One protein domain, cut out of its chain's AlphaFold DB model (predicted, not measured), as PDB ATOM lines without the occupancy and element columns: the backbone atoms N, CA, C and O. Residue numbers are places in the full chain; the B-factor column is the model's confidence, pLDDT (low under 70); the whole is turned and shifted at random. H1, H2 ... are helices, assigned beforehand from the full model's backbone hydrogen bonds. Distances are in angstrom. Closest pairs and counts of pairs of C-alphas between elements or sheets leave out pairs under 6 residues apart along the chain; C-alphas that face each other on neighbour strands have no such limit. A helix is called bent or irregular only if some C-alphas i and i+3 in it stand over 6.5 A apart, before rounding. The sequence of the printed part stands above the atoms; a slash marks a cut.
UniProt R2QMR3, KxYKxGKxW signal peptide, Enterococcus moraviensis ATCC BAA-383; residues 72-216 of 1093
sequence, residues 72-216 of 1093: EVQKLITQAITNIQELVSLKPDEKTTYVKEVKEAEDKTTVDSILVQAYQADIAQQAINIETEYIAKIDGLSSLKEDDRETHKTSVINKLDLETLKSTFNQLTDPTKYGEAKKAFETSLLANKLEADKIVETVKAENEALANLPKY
ATOM      1  N   GLU A  72      42.931  13.077 -20.912       67.19
ATOM      2  CA  GLU A  72      42.688  13.666 -19.597       67.19
ATOM      3  C   GLU A  72      41.281  13.342 -19.044       67.19
ATOM      4  O   GLU A  72      41.143  13.045 -17.856       67.19
ATOM      5  N   VAL A  73      40.238  13.286 -19.887       73.75
ATOM      6  CA  VAL A  73      38.849  13.029 -19.440       73.75
ATOM      7  C   VAL A  73      38.668  11.584 -18.965       73.75
ATOM      8  O   VAL A  73      38.063  11.351 -17.922       73.75
ATOM      9  N   GLN A  74      39.261  10.602 -19.649       75.62
ATOM     10  CA  GLN A  74      39.195   9.194 -19.220       75.62
ATOM     11  C   GLN A  74      39.924   8.934 -17.885       75.62
ATOM     12  O   GLN A  74      39.498   8.088 -17.090       75.62
ATOM     13  N   LYS A  75      40.976   9.710 -17.577       79.00
ATOM     14  CA  LYS A  75      41.620   9.700 -16.250       79.00
ATOM     15  C   LYS A  75      40.687  10.278 -15.180       79.00
ATOM     16  O   LYS A  75      40.552   9.675 -14.117       79.00
ATOM     17  N   LEU A  76      39.989  11.380 -15.478       81.56
ATOM     18  CA  LEU A  76      39.005  11.987 -14.571       81.56
ATOM     19  C   LEU A  76      37.816  11.052 -14.289       81.56
ATOM     20  O   LEU A  76      37.473  10.868 -13.126       81.56
ATOM     21  N   ILE A  77      37.261  10.387 -15.309       83.12
ATOM     22  CA  ILE A  77      36.218   9.351 -15.158       83.12
ATOM     23  C   ILE A  77      36.689   8.235 -14.214       83.12
ATOM     24  O   ILE A  77      35.988   7.875 -13.268       83.12
ATOM     25  N   THR A  78      37.902   7.713 -14.427       84.25
ATOM     26  CA  THR A  78      38.470   6.635 -13.596       84.25
ATOM     27  C   THR A  78      38.648   7.072 -12.134       84.25
ATOM     28  O   THR A  78      38.305   6.324 -11.213       84.25
ATOM     29  N   GLN A  79      39.122   8.302 -11.903       85.19
ATOM     30  CA  GLN A  79      39.272   8.857 -10.556       85.19
ATOM     31  C   GLN A  79      37.911   9.102  -9.887       85.19
ATOM     32  O   GLN A  79      37.723   8.720  -8.737       85.19
ATOM     33  N   ALA A  80      36.939   9.668 -10.604       85.25
ATOM     34  CA  ALA A  80      35.595   9.926 -10.093       85.25
ATOM     35  C   ALA A  80      34.862   8.630  -9.695       85.25
ATOM     36  O   ALA A  80      34.267   8.572  -8.620       85.25
ATOM     37  N   ILE A  81      34.976   7.556 -10.490       87.00
ATOM     38  CA  ILE A  81      34.459   6.220 -10.133       87.00
ATOM     39  C   ILE A  81      35.070   5.727  -8.817       87.00
ATOM     40  O   ILE A  81      34.342   5.246  -7.949       87.00
ATOM     41  N   THR A  82      36.392   5.862  -8.669       88.75
ATOM     42  CA  THR A  82      37.116   5.463  -7.451       88.75
ATOM     43  C   THR A  82      36.607   6.254  -6.245       88.75
ATOM     44  O   THR A  82      36.167   5.664  -5.260       88.75
ATOM     45  N   ASN A  83      36.536   7.584  -6.365       89.56
ATOM     46  CA  ASN A  83      36.052   8.469  -5.307       89.56
ATOM     47  C   ASN A  83      34.613   8.130  -4.873       89.56
ATOM     48  O   ASN A  83      34.329   8.123  -3.680       89.56
ATOM     49  N   ILE A  84      33.705   7.817  -5.812       88.69
ATOM     50  CA  ILE A  84      32.313   7.430  -5.501       88.69
ATOM     51  C   ILE A  84      32.259   6.079  -4.773       88.69
ATOM     52  O   ILE A  84      31.459   5.888  -3.853       88.69
ATOM     53  N   GLN A  85      33.118   5.132  -5.155       87.88
ATOM     54  CA  GLN A  85      33.212   3.835  -4.485       87.88
ATOM     55  C   GLN A  85      33.727   3.963  -3.041       87.88
ATOM     56  O   GLN A  85      33.266   3.211  -2.178       87.88
ATOM     57  N   GLU A  86      34.584   4.950  -2.760       89.19
ATOM     58  CA  GLU A  86      35.128   5.262  -1.428       89.19
ATOM     59  C   GLU A  86      34.165   6.026  -0.492       89.19
ATOM     60  O   GLU A  86      34.427   6.108   0.709       89.19
ATOM     61  N   LEU A  87      33.027   6.538  -0.982       90.75
ATOM     62  CA  LEU A  87      32.012   7.208  -0.146       90.75
ATOM     63  C   LEU A  87      31.470   6.269   0.942       90.75
ATOM     64  O   LEU A  87      31.285   5.078   0.705       90.75
ATOM     65  N   VAL A  88      31.248   6.755   2.162       87.44
ATOM     66  CA  VAL A  88      31.113   5.859   3.335       87.44
ATOM     67  C   VAL A  88      29.657   5.581   3.708       87.44
ATOM     68  O   VAL A  88      29.341   4.483   4.165       87.44
ATOM     69  N   SER A  89      28.771   6.554   3.506       89.31
ATOM     70  CA  SER A  89      27.367   6.519   3.933       89.31
ATOM     71  C   SER A  89      26.392   6.318   2.772       89.31
ATOM     72  O   SER A  89      25.296   5.798   2.986       89.31
ATOM     73  N   LEU A  90      26.783   6.706   1.553       88.94
ATOM     74  CA  LEU A  90      26.020   6.509   0.316       88.94
ATOM     75  C   LEU A  90      25.704   5.021   0.066       88.94
ATOM     76  O   LEU A  90      26.602   4.172   0.143       88.94
ATOM     77  N   LYS A  91      24.446   4.683  -0.262       88.38
ATOM     78  CA  LYS A  91      24.016   3.278  -0.387       88.38
ATOM     79  C   LYS A  91      24.683   2.586  -1.589       88.38
ATOM     80  O   LYS A  91      24.989   3.250  -2.581       88.38
ATOM     81  N   PRO A  92      24.858   1.249  -1.568       86.62
ATOM     82  CA  PRO A  92      25.446   0.505  -2.689       86.62
ATOM     83  C   PRO A  92      24.742   0.729  -4.036       86.62
ATOM     84  O   PRO A  92      25.409   0.833  -5.067       86.62
ATOM     85  N   ASP A  93      23.415   0.861  -4.032       87.06
ATOM     86  CA  ASP A  93      22.616   1.070  -5.246       87.06
ATOM     87  C   ASP A  93      22.785   2.500  -5.797       87.06
ATOM     88  O   ASP A  93      22.925   2.707  -7.003       87.06
ATOM     89  N   GLU A  94      22.879   3.489  -4.903       88.75
ATOM     90  CA  GLU A  94      23.143   4.896  -5.233       88.75
ATOM     91  C   GLU A  94      24.564   5.055  -5.796       88.75
ATOM     92  O   GLU A  94      24.744   5.625  -6.872       88.75
ATOM     93  N   LYS A  95      25.572   4.437  -5.159       88.62
ATOM     94  CA  LYS A  95      26.935   4.327  -5.711       88.62
ATOM     95  C   LYS A  95      26.944   3.702  -7.102       88.62
ATOM     96  O   LYS A  95      27.626   4.204  -7.988       88.62
ATOM     97  N   THR A  96      26.210   2.607  -7.296       87.56
ATOM     98  CA  THR A  96      26.136   1.903  -8.588       87.56
ATOM     99  C   THR A  96      25.523   2.790  -9.674       87.56
ATOM    100  O   THR A  96      25.972   2.747 -10.819       87.56
ATOM    101  N   THR A  97      24.562   3.637  -9.298       90.00
ATOM    102  CA  THR A  97      23.917   4.620 -10.177       90.00
ATOM    103  C   THR A  97      24.902   5.718 -10.590       90.00
ATOM    104  O   THR A  97      25.222   5.824 -11.772       90.00
ATOM    105  N   TYR A  98      25.511   6.432  -9.638       91.12
ATOM    106  CA  TYR A  98      26.487   7.486  -9.955       91.12
ATOM    107  C   TYR A  98      27.744   6.953 -10.679       91.12
ATOM    108  O   TYR A  98      28.276   7.608 -11.572       91.12
ATOM    109  N   VAL A  99      28.201   5.728 -10.376       88.31
ATOM    110  CA  VAL A  99      29.300   5.054 -11.108       88.31
ATOM    111  C   VAL A  99      28.915   4.693 -12.548       88.31
ATOM    112  O   VAL A  99      29.805   4.562 -13.390       88.31
ATOM    113  N   LYS A 100      27.626   4.507 -12.860       87.88
ATOM    114  CA  LYS A 100      27.146   4.360 -14.242       87.88
ATOM    115  C   LYS A 100      27.160   5.715 -14.948       87.88
ATOM    116  O   LYS A 100      27.764   5.830 -16.005       87.88
ATOM    117  N   GLU A 101      26.562   6.729 -14.333       88.50
ATOM    118  CA  GLU A 101      26.437   8.077 -14.897       88.50
ATOM    119  C   GLU A 101      27.811   8.703 -15.203       88.50
ATOM    120  O   GLU A 101      28.030   9.202 -16.303       88.50
ATOM    121  N   VAL A 102      28.792   8.573 -14.298       86.56
ATOM    122  CA  VAL A 102      30.174   9.042 -14.528       86.56
ATOM    123  C   VAL A 102      30.864   8.341 -15.709       86.56
ATOM    124  O   VAL A 102      31.702   8.954 -16.363       86.56
ATOM    125  N   LYS A 103      30.525   7.083 -16.027       85.00
ATOM    126  CA  LYS A 103      31.076   6.377 -17.208       85.00
ATOM    127  C   LYS A 103      30.476   6.850 -18.528       85.00
ATOM    128  O   LYS A 103      31.063   6.594 -19.575       85.00
ATOM    129  N   GLU A 104      29.304   7.473 -18.477       84.38
ATOM    130  CA  GLU A 104      28.530   7.913 -19.640       84.38
ATOM    131  C   GLU A 104      28.732   9.424 -19.917       84.38
ATOM    132  O   GLU A 104      28.186   9.955 -20.881       84.38
ATOM    133  N   ALA A 105      29.553  10.111 -19.112       82.88
ATOM    134  CA  ALA A 105      29.900  11.522 -19.261       82.88
ATOM    135  C   ALA A 105      30.935  11.771 -20.381       82.88
ATOM    136  O   ALA A 105      32.042  11.233 -20.353       82.88
ATOM    137  N   GLU A 106      30.603  12.641 -21.344       77.88
ATOM    138  CA  GLU A 106      31.486  12.980 -22.477       77.88
ATOM    139  C   GLU A 106      32.539  14.060 -22.151       77.88
ATOM    140  O   GLU A 106      33.535  14.184 -22.865       77.88
ATOM    141  N   ASP A 107      32.336  14.848 -21.090       77.75
ATOM    142  CA  ASP A 107      33.181  15.993 -20.742       77.75
ATOM    143  C   ASP A 107      33.406  16.145 -19.226       77.75
ATOM    144  O   ASP A 107      32.643  15.644 -18.393       77.75
ATOM    145  N   LYS A 108      34.459  16.891 -18.865       82.94
ATOM    146  CA  LYS A 108      34.856  17.130 -17.471       82.94
ATOM    147  C   LYS A 108      33.741  17.751 -16.621       82.94
ATOM    148  O   LYS A 108      33.573  17.339 -15.482       82.94
ATOM    149  N   THR A 109      32.986  18.715 -17.142       84.44
ATOM    150  CA  THR A 109      31.927  19.423 -16.397       84.44
ATOM    151  C   THR A 109      30.822  18.464 -15.969       84.44
ATOM    152  O   THR A 109      30.310  18.550 -14.854       84.44
ATOM    153  N   THR A 110      30.485  17.519 -16.849       84.19
ATOM    154  CA  THR A 110      29.504  16.471 -16.568       84.19
ATOM    155  C   THR A 110      30.035  15.486 -15.518       84.19
ATOM    156  O   THR A 110      29.335  15.228 -14.540       84.19
ATOM    157  N   VAL A 111      31.288  15.013 -15.639       83.56
ATOM    158  CA  VAL A 111      31.947  14.175 -14.607       83.56
ATOM    159  C   VAL A 111      31.968  14.876 -13.247       83.56
ATOM    160  O   VAL A 111      31.554  14.294 -12.243       83.56
ATOM    161  N   ASP A 112      32.412  16.134 -13.219       88.75
ATOM    162  CA  ASP A 112      32.556  16.932 -12.003       88.75
ATOM    163  C   ASP A 112      31.196  17.170 -11.318       88.75
ATOM    164  O   ASP A 112      31.094  17.063 -10.096       88.75
ATOM    165  N   SER A 113      30.133  17.426 -12.093       88.56
ATOM    166  CA  SER A 113      28.771  17.636 -11.578       88.56
ATOM    167  C   SER A 113      28.162  16.370 -10.962       88.56
ATOM    168  O   SER A 113      27.616  16.423  -9.859       88.56
ATOM    169  N   ILE A 114      28.292  15.214 -11.624       88.94
ATOM    170  CA  ILE A 114      27.784  13.931 -11.103       88.94
ATOM    171  C   ILE A 114      28.555  13.536  -9.833       88.94
ATOM    172  O   ILE A 114      27.961  13.097  -8.847       88.94
ATOM    173  N   LEU A 115      29.873  13.761  -9.815       89.50
ATOM    174  CA  LEU A 115      30.718  13.519  -8.647       89.50
ATOM    175  C   LEU A 115      30.314  14.402  -7.450       89.50
ATOM    176  O   LEU A 115      30.207  13.900  -6.330       89.50
ATOM    177  N   VAL A 116      30.008  15.685  -7.679       89.31
ATOM    178  CA  VAL A 116      29.445  16.586  -6.655       89.31
ATOM    179  C   VAL A 116      28.091  16.086  -6.134       89.31
ATOM    180  O   VAL A 116      27.876  16.094  -4.923       89.31
ATOM    181  N   GLN A 117      27.194  15.604  -6.998       89.25
ATOM    182  CA  GLN A 117      25.896  15.066  -6.563       89.25
ATOM    183  C   GLN A 117      26.058  13.809  -5.694       89.25
ATOM    184  O   GLN A 117      25.436  13.713  -4.635       89.25
ATOM    185  N   ALA A 118      26.952  12.890  -6.072       89.62
ATOM    186  CA  ALA A 118      27.280  11.716  -5.262       89.62
ATOM    187  C   ALA A 118      27.850  12.102  -3.883       89.62
ATOM    188  O   ALA A 118      27.479  11.512  -2.865       89.62
ATOM    189  N   TYR A 119      28.704  13.131  -3.826       93.38
ATOM    190  CA  TYR A 119      29.221  13.685  -2.571       93.38
ATOM    191  C   TYR A 119      28.118  14.283  -1.685       93.38
ATOM    192  O   TYR A 119      28.122  14.060  -0.474       93.38
ATOM    193  N   GLN A 120      27.165  15.019  -2.262       91.62
ATOM    194  CA  GLN A 120      26.024  15.582  -1.527       91.62
ATOM    195  C   GLN A 120      25.093  14.477  -0.998       91.62
ATOM    196  O   GLN A 120      24.645  14.543   0.148       91.62
ATOM    197  N   ALA A 121      24.869  13.418  -1.781       89.12
ATOM    198  CA  ALA A 121      24.085  12.256  -1.367       89.12
ATOM    199  C   ALA A 121      24.755  11.444  -0.232       89.12
ATOM    200  O   ALA A 121      24.058  10.999   0.681       89.12
ATOM    201  N   ASP A 122      26.091  11.304  -0.231       91.62
ATOM    202  CA  ASP A 122      26.851  10.684   0.874       91.62
ATOM    203  C   ASP A 122      26.595  11.417   2.196       91.62
ATOM    204  O   ASP A 122      26.211  10.800   3.191       91.62
ATOM    205  N   ILE A 123      26.714  12.747   2.189       92.69
ATOM    206  CA  ILE A 123      26.481  13.596   3.363       92.69
ATOM    207  C   ILE A 123      25.005  13.594   3.794       92.69
ATOM    208  O   ILE A 123      24.709  13.523   4.990       92.69
ATOM    209  N   ALA A 124      24.062  13.598   2.847       88.69
ATOM    210  CA  ALA A 124      22.636  13.498   3.152       88.69
ATOM    211  C   ALA A 124      22.284  12.170   3.851       88.69
ATOM    212  O   ALA A 124      21.567  12.175   4.854       88.69
ATOM    213  N   GLN A 125      22.831  11.041   3.383       90.19
ATOM    214  CA  GLN A 125      22.619   9.747   4.033       90.19
ATOM    215  C   GLN A 125      23.385   9.628   5.361       90.19
ATOM    216  O   GLN A 125      22.871   9.027   6.307       90.19
ATOM    217  N   GLN A 126      24.571  10.238   5.475       91.50
ATOM    218  CA  GLN A 126      25.322  10.310   6.732       91.50
ATOM    219  C   GLN A 126      24.502  11.003   7.829       91.50
ATOM    220  O   GLN A 126      24.423  10.494   8.947       91.50
ATOM    221  N   ALA A 127      23.841  12.117   7.502       90.06
ATOM    222  CA  ALA A 127      22.948  12.823   8.416       90.06
ATOM    223  C   ALA A 127      21.772  11.942   8.882       90.06
ATOM    224  O   ALA A 127      21.577  11.793  10.085       90.06
ATOM    225  N   ILE A 128      21.048  11.296   7.959       91.00
ATOM    226  CA  ILE A 128      19.908  10.411   8.287       91.00
ATOM    227  C   ILE A 128      20.332   9.277   9.237       91.00
ATOM    228  O   ILE A 128      19.635   8.972  10.208       91.00
ATOM    229  N   ASN A 129      21.499   8.673   8.989       91.38
ATOM    230  CA  ASN A 129      22.044   7.616   9.844       91.38
ATOM    231  C   ASN A 129      22.318   8.124  11.273       91.38
ATOM    232  O   ASN A 129      22.042   7.416  12.239       91.38
ATOM    233  N   ILE A 130      22.832   9.352  11.410       93.00
ATOM    234  CA  ILE A 130      23.163   9.981  12.698       93.00
ATOM    235  C   ILE A 130      21.907  10.400  13.465       93.00
ATOM    236  O   ILE A 130      21.832  10.191  14.672       93.00
ATOM    237  N   GLU A 131      20.906  10.958  12.790       93.50
ATOM    238  CA  GLU A 131      19.633  11.315  13.420       93.50
ATOM    239  C   GLU A 131      18.963  10.072  14.027       93.50
ATOM    240  O   GLU A 131      18.618  10.047  15.209       93.50
ATOM    241  N   THR A 132      18.921   8.984  13.249       93.56
ATOM    242  CA  THR A 132      18.419   7.670  13.678       93.56
ATOM    243  C   THR A 132      19.217   7.104  14.864       93.56
ATOM    244  O   THR A 132      18.626   6.602  15.821       93.56
ATOM    245  N   GLU A 133      20.554   7.207  14.833       94.62
ATOM    246  CA  GLU A 133      21.457   6.780  15.917       94.62
ATOM    247  C   GLU A 133      21.108   7.472  17.245       94.62
ATOM    248  O   GLU A 133      21.036   6.817  18.286       94.62
ATOM    249  N   TYR A 134      20.877   8.786  17.225       94.81
ATOM    250  CA  TYR A 134      20.645   9.573  18.439       94.81
ATOM    251  C   TYR A 134      19.201   9.500  18.949       94.81
ATOM    252  O   TYR A 134      19.008   9.483  20.164       94.81
ATOM    253  N   ILE A 135      18.201   9.368  18.070       94.25
ATOM    254  CA  ILE A 135      16.818   9.065  18.476       94.25
ATOM    255  C   ILE A 135      16.779   7.730  19.239       94.25
ATOM    256  O   ILE A 135      16.271   7.673  20.360       94.25
ATOM    257  N   ALA A 136      17.426   6.688  18.704       91.50
ATOM    258  CA  ALA A 136      17.479   5.369  19.336       91.50
ATOM    259  C   ALA A 136      18.173   5.366  20.717       91.50
ATOM    260  O   ALA A 136      17.795   4.579  21.589       91.50
ATOM    261  N   LYS A 137      19.150   6.261  20.954       93.88
ATOM    262  CA  LYS A 137      19.764   6.451  22.286       93.88
ATOM    263  C   LYS A 137      18.757   6.952  23.329       93.88
ATOM    264  O   LYS A 137      18.890   6.585  24.492       93.88
ATOM    265  N   ILE A 138      17.771   7.762  22.930       93.44
ATOM    266  CA  ILE A 138      16.716   8.276  23.820       93.44
ATOM    267  C   ILE A 138      15.573   7.261  23.977       93.44
ATOM    268  O   ILE A 138      15.095   7.058  25.091       93.44
ATOM    269  N   ASP A 139      15.173   6.558  22.912       89.62
ATOM    270  CA  ASP A 139      14.129   5.519  22.987       89.62
ATOM    271  C   ASP A 139      14.496   4.339  23.903       89.62
ATOM    272  O   ASP A 139      13.624   3.741  24.532       89.62
ATOM    273  N   GLY A 140      15.789   4.031  24.054       85.50
ATOM    274  CA  GLY A 140      16.261   3.031  25.019       85.50
ATOM    275  C   GLY A 140      16.036   3.401  26.497       85.50
ATOM    276  O   GLY A 140      16.170   2.540  27.369       85.50
ATOM    277  N   LEU A 141      15.700   4.659  26.806       90.12
ATOM    278  CA  LEU A 141      15.573   5.183  28.168       90.12
ATOM    279  C   LEU A 141      14.138   5.014  28.692       90.12
ATOM    280  O   LEU A 141      13.351   5.957  28.822       90.12
ATOM    281  N   SER A 142      13.796   3.758  28.983       83.94
ATOM    282  CA  SER A 142      12.441   3.295  29.312       83.94
ATOM    283  C   SER A 142      11.876   3.743  30.671       83.94
ATOM    284  O   SER A 142      10.734   3.406  30.970       83.94
ATOM    285  N   SER A 143      12.646   4.444  31.514       83.12
ATOM    286  CA  SER A 143      12.189   4.916  32.842       83.12
ATOM    287  C   SER A 143      11.702   6.370  32.846       83.12
ATOM    288  O   SER A 143      11.138   6.814  33.842       83.12
ATOM    289  N   LEU A 144      11.901   7.096  31.741       83.12
ATOM    290  CA  LEU A 144      11.291   8.404  31.467       83.12
ATOM    291  C   LEU A 144       9.820   8.241  31.038       83.12
ATOM    292  O   LEU A 144       9.416   7.147  30.617       83.12
ATOM    293  N   LYS A 145       9.019   9.314  31.082       83.38
ATOM    294  CA  LYS A 145       7.689   9.325  30.446       83.38
ATOM    295  C   LYS A 145       7.848   9.462  28.921       83.38
ATOM    296  O   LYS A 145       8.929   9.768  28.420       83.38
ATOM    297  N   GLU A 146       6.777   9.205  28.173       81.31
ATOM    298  CA  GLU A 146       6.805   9.301  26.704       81.31
ATOM    299  C   GLU A 146       7.017  10.752  26.238       81.31
ATOM    300  O   GLU A 146       7.895  11.021  25.422       81.31
ATOM    301  N   ASP A 147       6.289  11.692  26.847       81.50
ATOM    302  CA  ASP A 147       6.382  13.128  26.555       81.50
ATOM    303  C   ASP A 147       7.792  13.688  26.847       81.50
ATOM    304  O   ASP A 147       8.307  14.531  26.104       81.50
ATOM    305  N   ASP A 148       8.451  13.173  27.894       85.00
ATOM    306  CA  ASP A 148       9.839  13.503  28.235       85.00
ATOM    307  C   ASP A 148      10.785  13.008  27.123       85.00
ATOM    308  O   ASP A 148      11.592  13.781  26.600       85.00
ATOM    309  N   ARG A 149      10.650  11.741  26.686       87.94
ATOM    310  CA  ARG A 149      11.449  11.173  25.581       87.94
ATOM    311  C   ARG A 149      11.320  11.995  24.300       87.94
ATOM    312  O   ARG A 149      12.347  12.321  23.709       87.94
ATOM    313  N   GLU A 150      10.113  12.372  23.884       89.81
ATOM    314  CA  GLU A 150       9.911  13.202  22.682       89.81
ATOM    315  C   GLU A 150      10.515  14.610  22.823       89.81
ATOM    316  O   GLU A 150      11.152  15.127  21.894       89.81
ATOM    317  N   THR A 151      10.425  15.204  24.016       90.75
ATOM    318  CA  THR A 151      11.079  16.484  24.334       90.75
ATOM    319  C   THR A 151      12.605  16.375  24.225       90.75
ATOM    320  O   THR A 151      13.267  17.259  23.664       90.75
ATOM    321  N   HIS A 152      13.191  15.270  24.694       91.69
ATOM    322  CA  HIS A 152      14.630  15.024  24.602       91.69
ATOM    323  C   HIS A 152      15.094  14.678  23.179       91.69
ATOM    324  O   HIS A 152      16.110  15.226  22.751       91.69
ATOM    325  N   LYS A 153      14.348  13.870  22.408       93.88
ATOM    326  CA  LYS A 153      14.612  13.628  20.972       93.88
ATOM    327  C   LYS A 153      14.686  14.950  20.213       93.88
ATOM    328  O   LYS A 153      15.699  15.242  19.583       93.88
ATOM    329  N   THR A 154      13.660  15.786  20.366       92.94
ATOM    330  CA  THR A 154      13.587  17.125  19.761       92.94
ATOM    331  C   THR A 154      14.790  17.987  20.159       92.94
ATOM    332  O   THR A 154      15.423  18.614  19.310       92.94
ATOM    333  N   SER A 155      15.163  17.980  21.443       92.38
ATOM    334  CA  SER A 155      16.321  18.728  21.955       92.38
ATOM    335  C   SER A 155      17.652  18.257  21.355       92.38
ATOM    336  O   SER A 155      18.516  19.082  21.061       92.38
ATOM    337  N   VAL A 156      17.814  16.948  21.146       92.88
ATOM    338  CA  VAL A 156      19.011  16.335  20.554       92.88
ATOM    339  C   VAL A 156      19.105  16.623  19.052       92.88
ATOM    340  O   VAL A 156      20.151  17.077  18.593       92.88
ATOM    341  N   ILE A 157      18.014  16.459  18.295       93.69
ATOM    342  CA  ILE A 157      17.952  16.781  16.855       93.69
ATOM    343  C   ILE A 157      18.307  18.262  16.625       93.69
ATOM    344  O   ILE A 157      19.180  18.577  15.814       93.69
ATOM    345  N   ASN A 158      17.734  19.164  17.431       92.81
ATOM    346  CA  ASN A 158      18.027  20.602  17.405       92.81
ATOM    347  C   ASN A 158      19.480  20.966  17.782       92.81
ATOM    348  O   ASN A 158      19.895  22.100  17.545       92.81
ATOM    349  N   LYS A 159      20.259  20.052  18.383       94.88
ATOM    350  CA  LYS A 159      21.706  20.234  18.615       94.88
ATOM    351  C   LYS A 159      22.591  19.575  17.570       94.88
ATOM    352  O   LYS A 159      23.714  20.032  17.391       94.88
ATOM    353  N   LEU A 160      22.098  18.560  16.864       94.50
ATOM    354  CA  LEU A 160      22.792  17.992  15.711       94.50
ATOM    355  C   LEU A 160      22.756  18.951  14.503       94.50
ATOM    356  O   LEU A 160      23.730  19.002  13.753       94.50
ATOM    357  N   ASP A 161      21.676  19.737  14.351       93.94
ATOM    358  CA  ASP A 161      21.493  20.801  13.335       93.94
ATOM    359  C   ASP A 161      21.816  20.341  11.895       93.94
ATOM    360  O   ASP A 161      22.469  21.007  11.085       93.94
ATOM    361  N   LEU A 162      21.378  19.119  11.586       93.38
ATOM    362  CA  LEU A 162      21.787  18.396  10.386       93.38
ATOM    363  C   LEU A 162      21.285  19.050   9.092       93.38
ATOM    364  O   LEU A 162      21.947  18.921   8.066       93.38
ATOM    365  N   GLU A 163      20.155  19.763   9.117       91.75
ATOM    366  CA  GLU A 163      19.663  20.502   7.947       91.75
ATOM    367  C   GLU A 163      20.563  21.688   7.589       91.75
ATOM    368  O   GLU A 163      20.912  21.856   6.420       91.75
ATOM    369  N   THR A 164      21.020  22.467   8.573       91.75
ATOM    370  CA  THR A 164      21.944  23.587   8.333       91.75
ATOM    371  C   THR A 164      23.294  23.082   7.829       91.75
ATOM    372  O   THR A 164      23.863  23.654   6.894       91.75
ATOM    373  N   LEU A 165      23.786  21.964   8.376       92.81
ATOM    374  CA  LEU A 165      25.021  21.329   7.912       92.81
ATOM    375  C   LEU A 165      24.890  20.767   6.483       92.81
ATOM    376  O   LEU A 165      25.757  21.045   5.652       92.81
ATOM    377  N   LYS A 166      23.798  20.055   6.158       92.38
ATOM    378  CA  LYS A 166      23.500  19.583   4.787       92.38
ATOM    379  C   LYS A 166      23.383  20.752   3.804       92.38
ATOM    380  O   LYS A 166      24.021  20.740   2.757       92.38
ATOM    381  N   SER A 167      22.616  21.784   4.156       89.19
ATOM    382  CA  SER A 167      22.411  22.986   3.335       89.19
ATOM    383  C   SER A 167      23.722  23.732   3.055       89.19
ATOM    384  O   SER A 167      23.966  24.165   1.931       89.19
ATOM    385  N   THR A 168      24.612  23.810   4.049       90.44
ATOM    386  CA  THR A 168      25.956  24.386   3.888       90.44
ATOM    387  C   THR A 168      26.829  23.530   2.968       90.44
ATOM    388  O   THR A 168      27.476  24.063   2.069       90.44
ATOM    389  N   PHE A 169      26.826  22.202   3.137       92.69
ATOM    390  CA  PHE A 169      27.606  21.296   2.288       92.69
ATOM    391  C   PHE A 169      27.127  21.296   0.825       92.69
ATOM    392  O   PHE A 169      27.944  21.273  -0.095       92.69
ATOM    393  N   ASN A 170      25.819  21.420   0.590       90.56
ATOM    394  CA  ASN A 170      25.221  21.461  -0.750       90.56
ATOM    395  C   ASN A 170      25.574  22.728  -1.562       90.56
ATOM    396  O   ASN A 170      25.210  22.827  -2.732       90.56
ATOM    397  N   GLN A 171      26.323  23.676  -0.986       89.75
ATOM    398  CA  GLN A 171      26.940  24.792  -1.719       89.75
ATOM    399  C   GLN A 171      28.221  24.373  -2.473       89.75
ATOM    400  O   GLN A 171      28.760  25.154  -3.260       89.75
ATOM    401  N   LEU A 172      28.711  23.143  -2.264       89.94
ATOM    402  CA  LEU A 172      29.799  22.551  -3.039       89.94
ATOM    403  C   LEU A 172      29.385  22.405  -4.512       89.94
ATOM    404  O   LEU A 172      28.469  21.651  -4.825       89.94
ATOM    405  N   THR A 173      30.095  23.095  -5.408       84.12
ATOM    406  CA  THR A 173      29.905  23.051  -6.876       84.12
ATOM    407  C   THR A 173      31.174  22.662  -7.646       84.12
ATOM    408  O   THR A 173      31.143  22.520  -8.863       84.12
ATOM    409  N   ASP A 174      32.287  22.470  -6.937       85.19
ATOM    410  CA  ASP A 174      33.620  22.156  -7.460       85.19
ATOM    411  C   ASP A 174      34.141  20.917  -6.708       85.19
ATOM    412  O   ASP A 174      34.448  21.023  -5.514       85.19
ATOM    413  N   PRO A 175      34.236  19.732  -7.343       84.94
ATOM    414  CA  PRO A 175      34.580  18.493  -6.647       84.94
ATOM    415  C   PRO A 175      36.012  18.484  -6.107       84.94
ATOM    416  O   PRO A 175      36.303  17.703  -5.200       84.94
ATOM    417  N   THR A 176      36.906  19.350  -6.603       82.94
ATOM    418  CA  THR A 176      38.283  19.435  -6.088       82.94
ATOM    419  C   THR A 176      38.316  19.937  -4.642       82.94
ATOM    420  O   THR A 176      39.205  19.566  -3.876       82.94
ATOM    421  N   LYS A 177      37.288  20.690  -4.226       88.88
ATOM    422  CA  LYS A 177      37.118  21.221  -2.864       88.88
ATOM    423  C   LYS A 177      36.363  20.284  -1.924       88.88
ATOM    424  O   LYS A 177      36.148  20.637  -0.767       88.88
ATOM    425  N   TYR A 178      36.003  19.077  -2.369       87.75
ATOM    426  CA  TYR A 178      35.328  18.083  -1.527       87.75
ATOM    427  C   TYR A 178      36.077  17.809  -0.218       87.75
ATOM    428  O   TYR A 178      35.451  17.756   0.835       87.75
ATOM    429  N   GLY A 179      37.411  17.713  -0.252       85.12
ATOM    430  CA  GLY A 179      38.216  17.507   0.957       85.12
ATOM    431  C   GLY A 179      38.120  18.658   1.969       85.12
ATOM    432  O   GLY A 179      38.135  18.417   3.174       85.12
ATOM    433  N   GLU A 180      37.968  19.899   1.502       87.06
ATOM    434  CA  GLU A 180      37.783  21.075   2.362       87.06
ATOM    435  C   GLU A 180      36.349  21.136   2.906       87.06
ATOM    436  O   GLU A 180      36.151  21.262   4.116       87.06
ATOM    437  N   ALA A 181      35.352  20.969   2.032       87.94
ATOM    438  CA  ALA A 181      33.935  20.996   2.392       87.94
ATOM    439  C   ALA A 181      33.545  19.847   3.335       87.94
ATOM    440  O   ALA A 181      32.840  20.073   4.319       87.94
ATOM    441  N   LYS A 182      34.048  18.628   3.090       90.12
ATOM    442  CA  LYS A 182      33.820  17.466   3.960       90.12
ATOM    443  C   LYS A 182      34.451  17.688   5.324       90.12
ATOM    444  O   LYS A 182      33.774  17.526   6.329       90.12
ATOM    445  N   LYS A 183      35.703  18.156   5.372       89.75
ATOM    446  CA  LYS A 183      36.382  18.470   6.635       89.75
ATOM    447  C   LYS A 183      35.663  19.572   7.421       89.75
ATOM    448  O   LYS A 183      35.600  19.488   8.645       89.75
ATOM    449  N   ALA A 184      35.106  20.581   6.750       87.75
ATOM    450  CA  ALA A 184      34.290  21.611   7.390       87.75
ATOM    451  C   ALA A 184      32.985  21.027   7.966       87.75
ATOM    452  O   ALA A 184      32.692  21.248   9.141       87.75
ATOM    453  N   PHE A 185      32.254  20.225   7.182       92.88
ATOM    454  CA  PHE A 185      31.060  19.505   7.637       92.88
ATOM    455  C   PHE A 185      31.367  18.592   8.833       92.88
ATOM    456  O   PHE A 185      30.708  18.703   9.859       92.88
ATOM    457  N   GLU A 186      32.401  17.752   8.748       91.31
ATOM    458  CA  GLU A 186      32.821  16.832   9.813       91.31
ATOM    459  C   GLU A 186      33.264  17.572  11.085       91.31
ATOM    460  O   GLU A 186      32.962  17.118  12.187       91.31
ATOM    461  N   THR A 187      33.925  18.729  10.956       91.12
ATOM    462  CA  THR A 187      34.334  19.554  12.109       91.12
ATOM    463  C   THR A 187      33.117  20.123  12.843       91.12
ATOM    464  O   THR A 187      33.025  20.001  14.066       91.12
ATOM    465  N   SER A 188      32.162  20.706  12.113       90.88
ATOM    466  CA  SER A 188      30.933  21.252  12.704       90.88
ATOM    467  C   SER A 188      30.016  20.149  13.240       90.88
ATOM    468  O   SER A 188      29.487  20.268  14.341       90.88
ATOM    469  N   LEU A 189      29.894  19.031  12.519       93.50
ATOM    470  CA  LEU A 189      29.157  17.847  12.957       93.50
ATOM    471  C   LEU A 189      29.745  17.250  14.241       93.50
ATOM    472  O   LEU A 189      28.987  16.827  15.106       93.50
ATOM    473  N   LEU A 190      31.073  17.226  14.397       92.75
ATOM    474  CA  LEU A 190      31.718  16.751  15.623       92.75
ATOM    475  C   LEU A 190      31.415  17.670  16.816       92.75
ATOM    476  O   LEU A 190      31.118  17.173  17.899       92.75
ATOM    477  N   ALA A 191      31.434  18.993  16.621       90.81
ATOM    478  CA  ALA A 191      31.031  19.948  17.655       90.81
ATOM    479  C   ALA A 191      29.551  19.767  18.049       90.81
ATOM    480  O   ALA A 191      29.230  19.654  19.231       90.81
ATOM    481  N   ASN A 192      28.665  19.642  17.060       94.56
ATOM    482  CA  ASN A 192      27.235  19.414  17.261       94.56
ATOM    483  C   ASN A 192      26.950  18.069  17.956       94.56
ATOM    484  O   ASN A 192      26.158  18.017  18.898       94.56
ATOM    485  N   LYS A 193      27.650  16.990  17.570       95.12
ATOM    486  CA  LYS A 193      27.593  15.688  18.257       95.12
ATOM    487  C   LYS A 193      28.033  15.793  19.718       95.12
ATOM    488  O   LYS A 193      27.345  15.253  20.573       95.12
ATOM    489  N   LEU A 194      29.101  16.532  20.030       93.19
ATOM    490  CA  LEU A 194      29.555  16.718  21.415       93.19
ATOM    491  C   LEU A 194      28.522  17.442  22.295       93.19
ATOM    492  O   LEU A 194      28.399  17.106  23.471       93.19
ATOM    493  N   GLU A 195      27.759  18.401  21.764       92.31
ATOM    494  CA  GLU A 195      26.646  19.013  22.509       92.31
ATOM    495  C   GLU A 195      25.421  18.085  22.600       92.31
ATOM    496  O   GLU A 195      24.759  18.039  23.638       92.31
ATOM    497  N   ALA A 196      25.143  17.296  21.559       91.44
ATOM    498  CA  ALA A 196      24.083  16.288  21.563       91.44
ATOM    499  C   ALA A 196      24.355  15.141  22.562       91.44
ATOM    500  O   ALA A 196      23.460  14.756  23.312       91.44
ATOM    501  N   ASP A 197      25.588  14.630  22.638       92.88
ATOM    502  CA  ASP A 197      25.979  13.565  23.572       92.88
ATOM    503  C   ASP A 197      25.926  14.034  25.039       92.88
ATOM    504  O   ASP A 197      25.564  13.244  25.911       92.88
ATOM    505  N   LYS A 198      26.178  15.321  25.335       92.81
ATOM    506  CA  LYS A 198      25.929  15.887  26.679       92.81
ATOM    507  C   LYS A 198      24.455  15.806  27.068       92.81
ATOM    508  O   LYS A 198      24.157  15.507  28.225       92.81
ATOM    509  N   ILE A 199      23.538  16.065  26.131       90.56
ATOM    510  CA  ILE A 199      22.098  15.908  26.380       90.56
ATOM    511  C   ILE A 199      21.784  14.428  26.612       90.56
ATOM    512  O   ILE A 199      21.173  14.107  27.626       90.56
ATOM    513  N   VAL A 200      22.262  13.521  25.752       90.00
ATOM    514  CA  VAL A 200      22.034  12.071  25.910       90.00
ATOM    515  C   VAL A 200      22.530  11.557  27.267       90.00
ATOM    516  O   VAL A 200      21.783  10.864  27.949       90.00
ATOM    517  N   GLU A 201      23.741  11.912  27.706       88.62
ATOM    518  CA  GLU A 201      24.260  11.483  29.016       88.62
ATOM    519  C   GLU A 201      23.516  12.128  30.200       88.62
ATOM    520  O   GLU A 201      23.297  11.463  31.213       88.62
ATOM    521  N   THR A 202      23.042  13.373  30.067       88.06
ATOM    522  CA  THR A 202      22.191  14.020  31.087       88.06
ATOM    523  C   THR A 202      20.862  13.274  31.246       88.06
ATOM    524  O   THR A 202      20.482  12.896  32.353       88.06
ATOM    525  N   VAL A 203      20.191  12.990  30.128       88.56
ATOM    526  CA  VAL A 203      18.889  12.305  30.081       88.56
ATOM    527  C   VAL A 203      19.017  10.829  30.485       88.56
ATOM    528  O   VAL A 203      18.132  10.262  31.128       88.56
ATOM    529  N   LYS A 204      20.159  10.196  30.194       86.50
ATOM    530  CA  LYS A 204      20.506   8.855  30.679       86.50
ATOM    531  C   LYS A 204      20.699   8.822  32.198       86.50
ATOM    532  O   LYS A 204      20.165   7.919  32.840       86.50
ATOM    533  N   ALA A 205      21.378   9.811  32.782       81.81
ATOM    534  CA  ALA A 205      21.508   9.932  34.236       81.81
ATOM    535  C   ALA A 205      20.149  10.171  34.927       81.81
ATOM    536  O   ALA A 205      19.887   9.602  35.987       81.81
ATOM    537  N   GLU A 206      19.256  10.947  34.308       83.19
ATOM    538  CA  GLU A 206      17.877  11.147  34.772       83.19
ATOM    539  C   GLU A 206      17.056   9.844  34.728       83.19
ATOM    540  O   GLU A 206      16.457   9.446  35.730       83.19
ATOM    541  N   ASN A 207      17.121   9.104  33.617       84.00
ATOM    542  CA  ASN A 207      16.530   7.771  33.491       84.00
ATOM    543  C   ASN A 207      17.069   6.781  34.546       84.00
ATOM    544  O   ASN A 207      16.291   6.032  35.139       84.00
ATOM    545  N   GLU A 208      18.379   6.775  34.820       82.88
ATOM    546  CA  GLU A 208      18.982   5.931  35.863       82.88
ATOM    547  C   GLU A 208      18.542   6.340  37.283       82.88
ATOM    548  O   GLU A 208      18.334   5.472  38.140       82.88
ATOM    549  N   ALA A 209      18.328   7.635  37.542       75.69
ATOM    550  CA  ALA A 209      17.774   8.118  38.806       75.69
ATOM    551  C   ALA A 209      16.310   7.671  38.999       75.69
ATOM    552  O   ALA A 209      15.957   7.156  40.066       75.69
ATOM    553  N   LEU A 210      15.479   7.790  37.958       78.62
ATOM    554  CA  LEU A 210      14.083   7.340  37.961       78.62
ATOM    555  C   LEU A 210      13.969   5.816  38.125       78.62
ATOM    556  O   LEU A 210      13.173   5.350  38.940       78.62
ATOM    557  N   ALA A 211      14.819   5.034  37.449       77.62
ATOM    558  CA  ALA A 211      14.853   3.572  37.566       77.62
ATOM    559  C   ALA A 211      15.095   3.077  39.009       77.62
ATOM    560  O   ALA A 211      14.600   2.020  39.407       77.62
ATOM    561  N   ASN A 212      15.838   3.842  39.816       80.00
ATOM    562  CA  ASN A 212      16.127   3.510  41.214       80.00
ATOM    563  C   ASN A 212      15.064   4.021  42.209       80.00
ATOM    564  O   ASN A 212      14.996   3.526  43.340       80.00
ATOM    565  N   LEU A 213      14.204   4.964  41.808       84.75
ATOM    566  CA  LEU A 213      13.220   5.601  42.688       84.75
ATOM    567  C   LEU A 213      12.218   4.624  43.346       84.75
ATOM    568  O   LEU A 213      11.976   4.785  44.544       84.75
ATOM    569  N   PRO A 214      11.664   3.587  42.676       83.25
ATOM    570  CA  PRO A 214      10.741   2.646  43.323       83.25
ATOM    571  C   PRO A 214      11.381   1.905  44.503       83.25
ATOM    572  O   PRO A 214      10.764   1.744  45.555       83.25
ATOM    573  N   LYS A 215      12.653   1.517  44.367       83.69
ATOM    574  CA  LYS A 215      13.420   0.867  45.438       83.69
ATOM    575  C   LYS A 215      13.669   1.821  46.608       83.69
ATOM    576  O   LYS A 215      13.600   1.391  47.755       83.69
ATOM    577  N   TYR A 216      13.915   3.100  46.321       84.88
ATOM    578  CA  TYR A 216      14.080   4.135  47.341       84.88
ATOM    579  C   TYR A 216      12.775   4.395  48.110       84.88
ATOM    580  O   TYR A 216      12.782   4.410  49.340       84.88
TER     581      TYR A 216
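What this domain is: This is residues 72 to 216 of the 1093 residues of the protein "KxYKxGKxW signal peptide" of Enterococcus moraviensis ATCC BAA-383 (UniProt R2QMR3). A long rod of helices that run along its length: near one end H1 and H2 pack beside the first part of H3, and farther along H4 and H5, one after the other, lie with H3 and the long H6. H3 passes from the group it makes with H1 and H2 into the one it makes with H4, H5 and H6, and H6 runs on to the far tip at Tyr 216. The 145 printed residues hold six named helices, H1 to H6 in chain order, and no named strand; the class is all helix. H1, H2, H3, H4 and H6 form an up-and-down bundle, each running against the one before it. The whole is loose, with a radius of gyration of the C-alphas of 20.1 A and spans of 73 by 25 by 19 A.

Where its parts are: H1 is residues 72 to 86, 21.4 A long, and begins at C-alpha 72 at (42.688, 13.666, -19.597). H2 is residues 92 to 103. H3 is residues 108 to 139, 46.9 A long, and ends at C-alpha 139 at (14.129, 5.519, 22.987). H4 is residues 146 to 160, 21.3 A long, and H5 is residues 162 to 169. H6 is residues 175 to 216, 59.5 A long, ending at C-alpha 216 at (14.080, 4.135, 47.341); it is irregular, with C-alphas 176 and 179 lying 7.3 A apart.

How they stand to each other: H3 is the hub and touches the five other helices. With residues 108 to 119 alone it touches H1, the same way at a shallow tilt of 7 degrees; the closest C-alphas, of Val 73 and Lys 108, are 6.1 A apart. H2 touches residues 110 to 118 of H3 alone, closest at the C-alphas of Val 102 and Val 111, 5.4 A. H1 and H2 form a hairpin, closest at the C-alphas of Ile 81 and Val 99, 5.4 A. H4 touches residues 131 to 139 of H3 alone, opposite ways at a shallow tilt of 32 degrees, with the C-alphas of Ile 135 and Lys 153 closest at 5.6 A. H5 touches residues 120 to 131 of H3 alone, closest at the C-alphas of Ala 127 and Leu 162, 6.0 A. H3 and H6 touch and run the same way at 7 degrees, a shallow tilt; their closest C-alphas, of Val 116 and Pro 175, are 5.5 A apart. H6 touches H4 with residues 189 to 203 alone, closest at the C-alphas of Leu 160 and Asn 192, 4.9 A. H5 and H6 form a hairpin, while H4 and H5 meet only through their link. H1 and H2 are each apart from H4, H5 and H6. Every O i to N i+4 pair is within hydrogen-bond range in H1, H3, H4 and H5; in H2 it is 7 of 8 and in H6 34 of 38.

The domain as a whole: The two C-alphas farthest apart, of Glu 72 and Tyr 216, are 73.4 A apart. The printed part has no cut and no long link; the link from H3 to H4 is short and the others are tight. The mean pLDDT of the printed part is 88.1, and residue 72 is under 70.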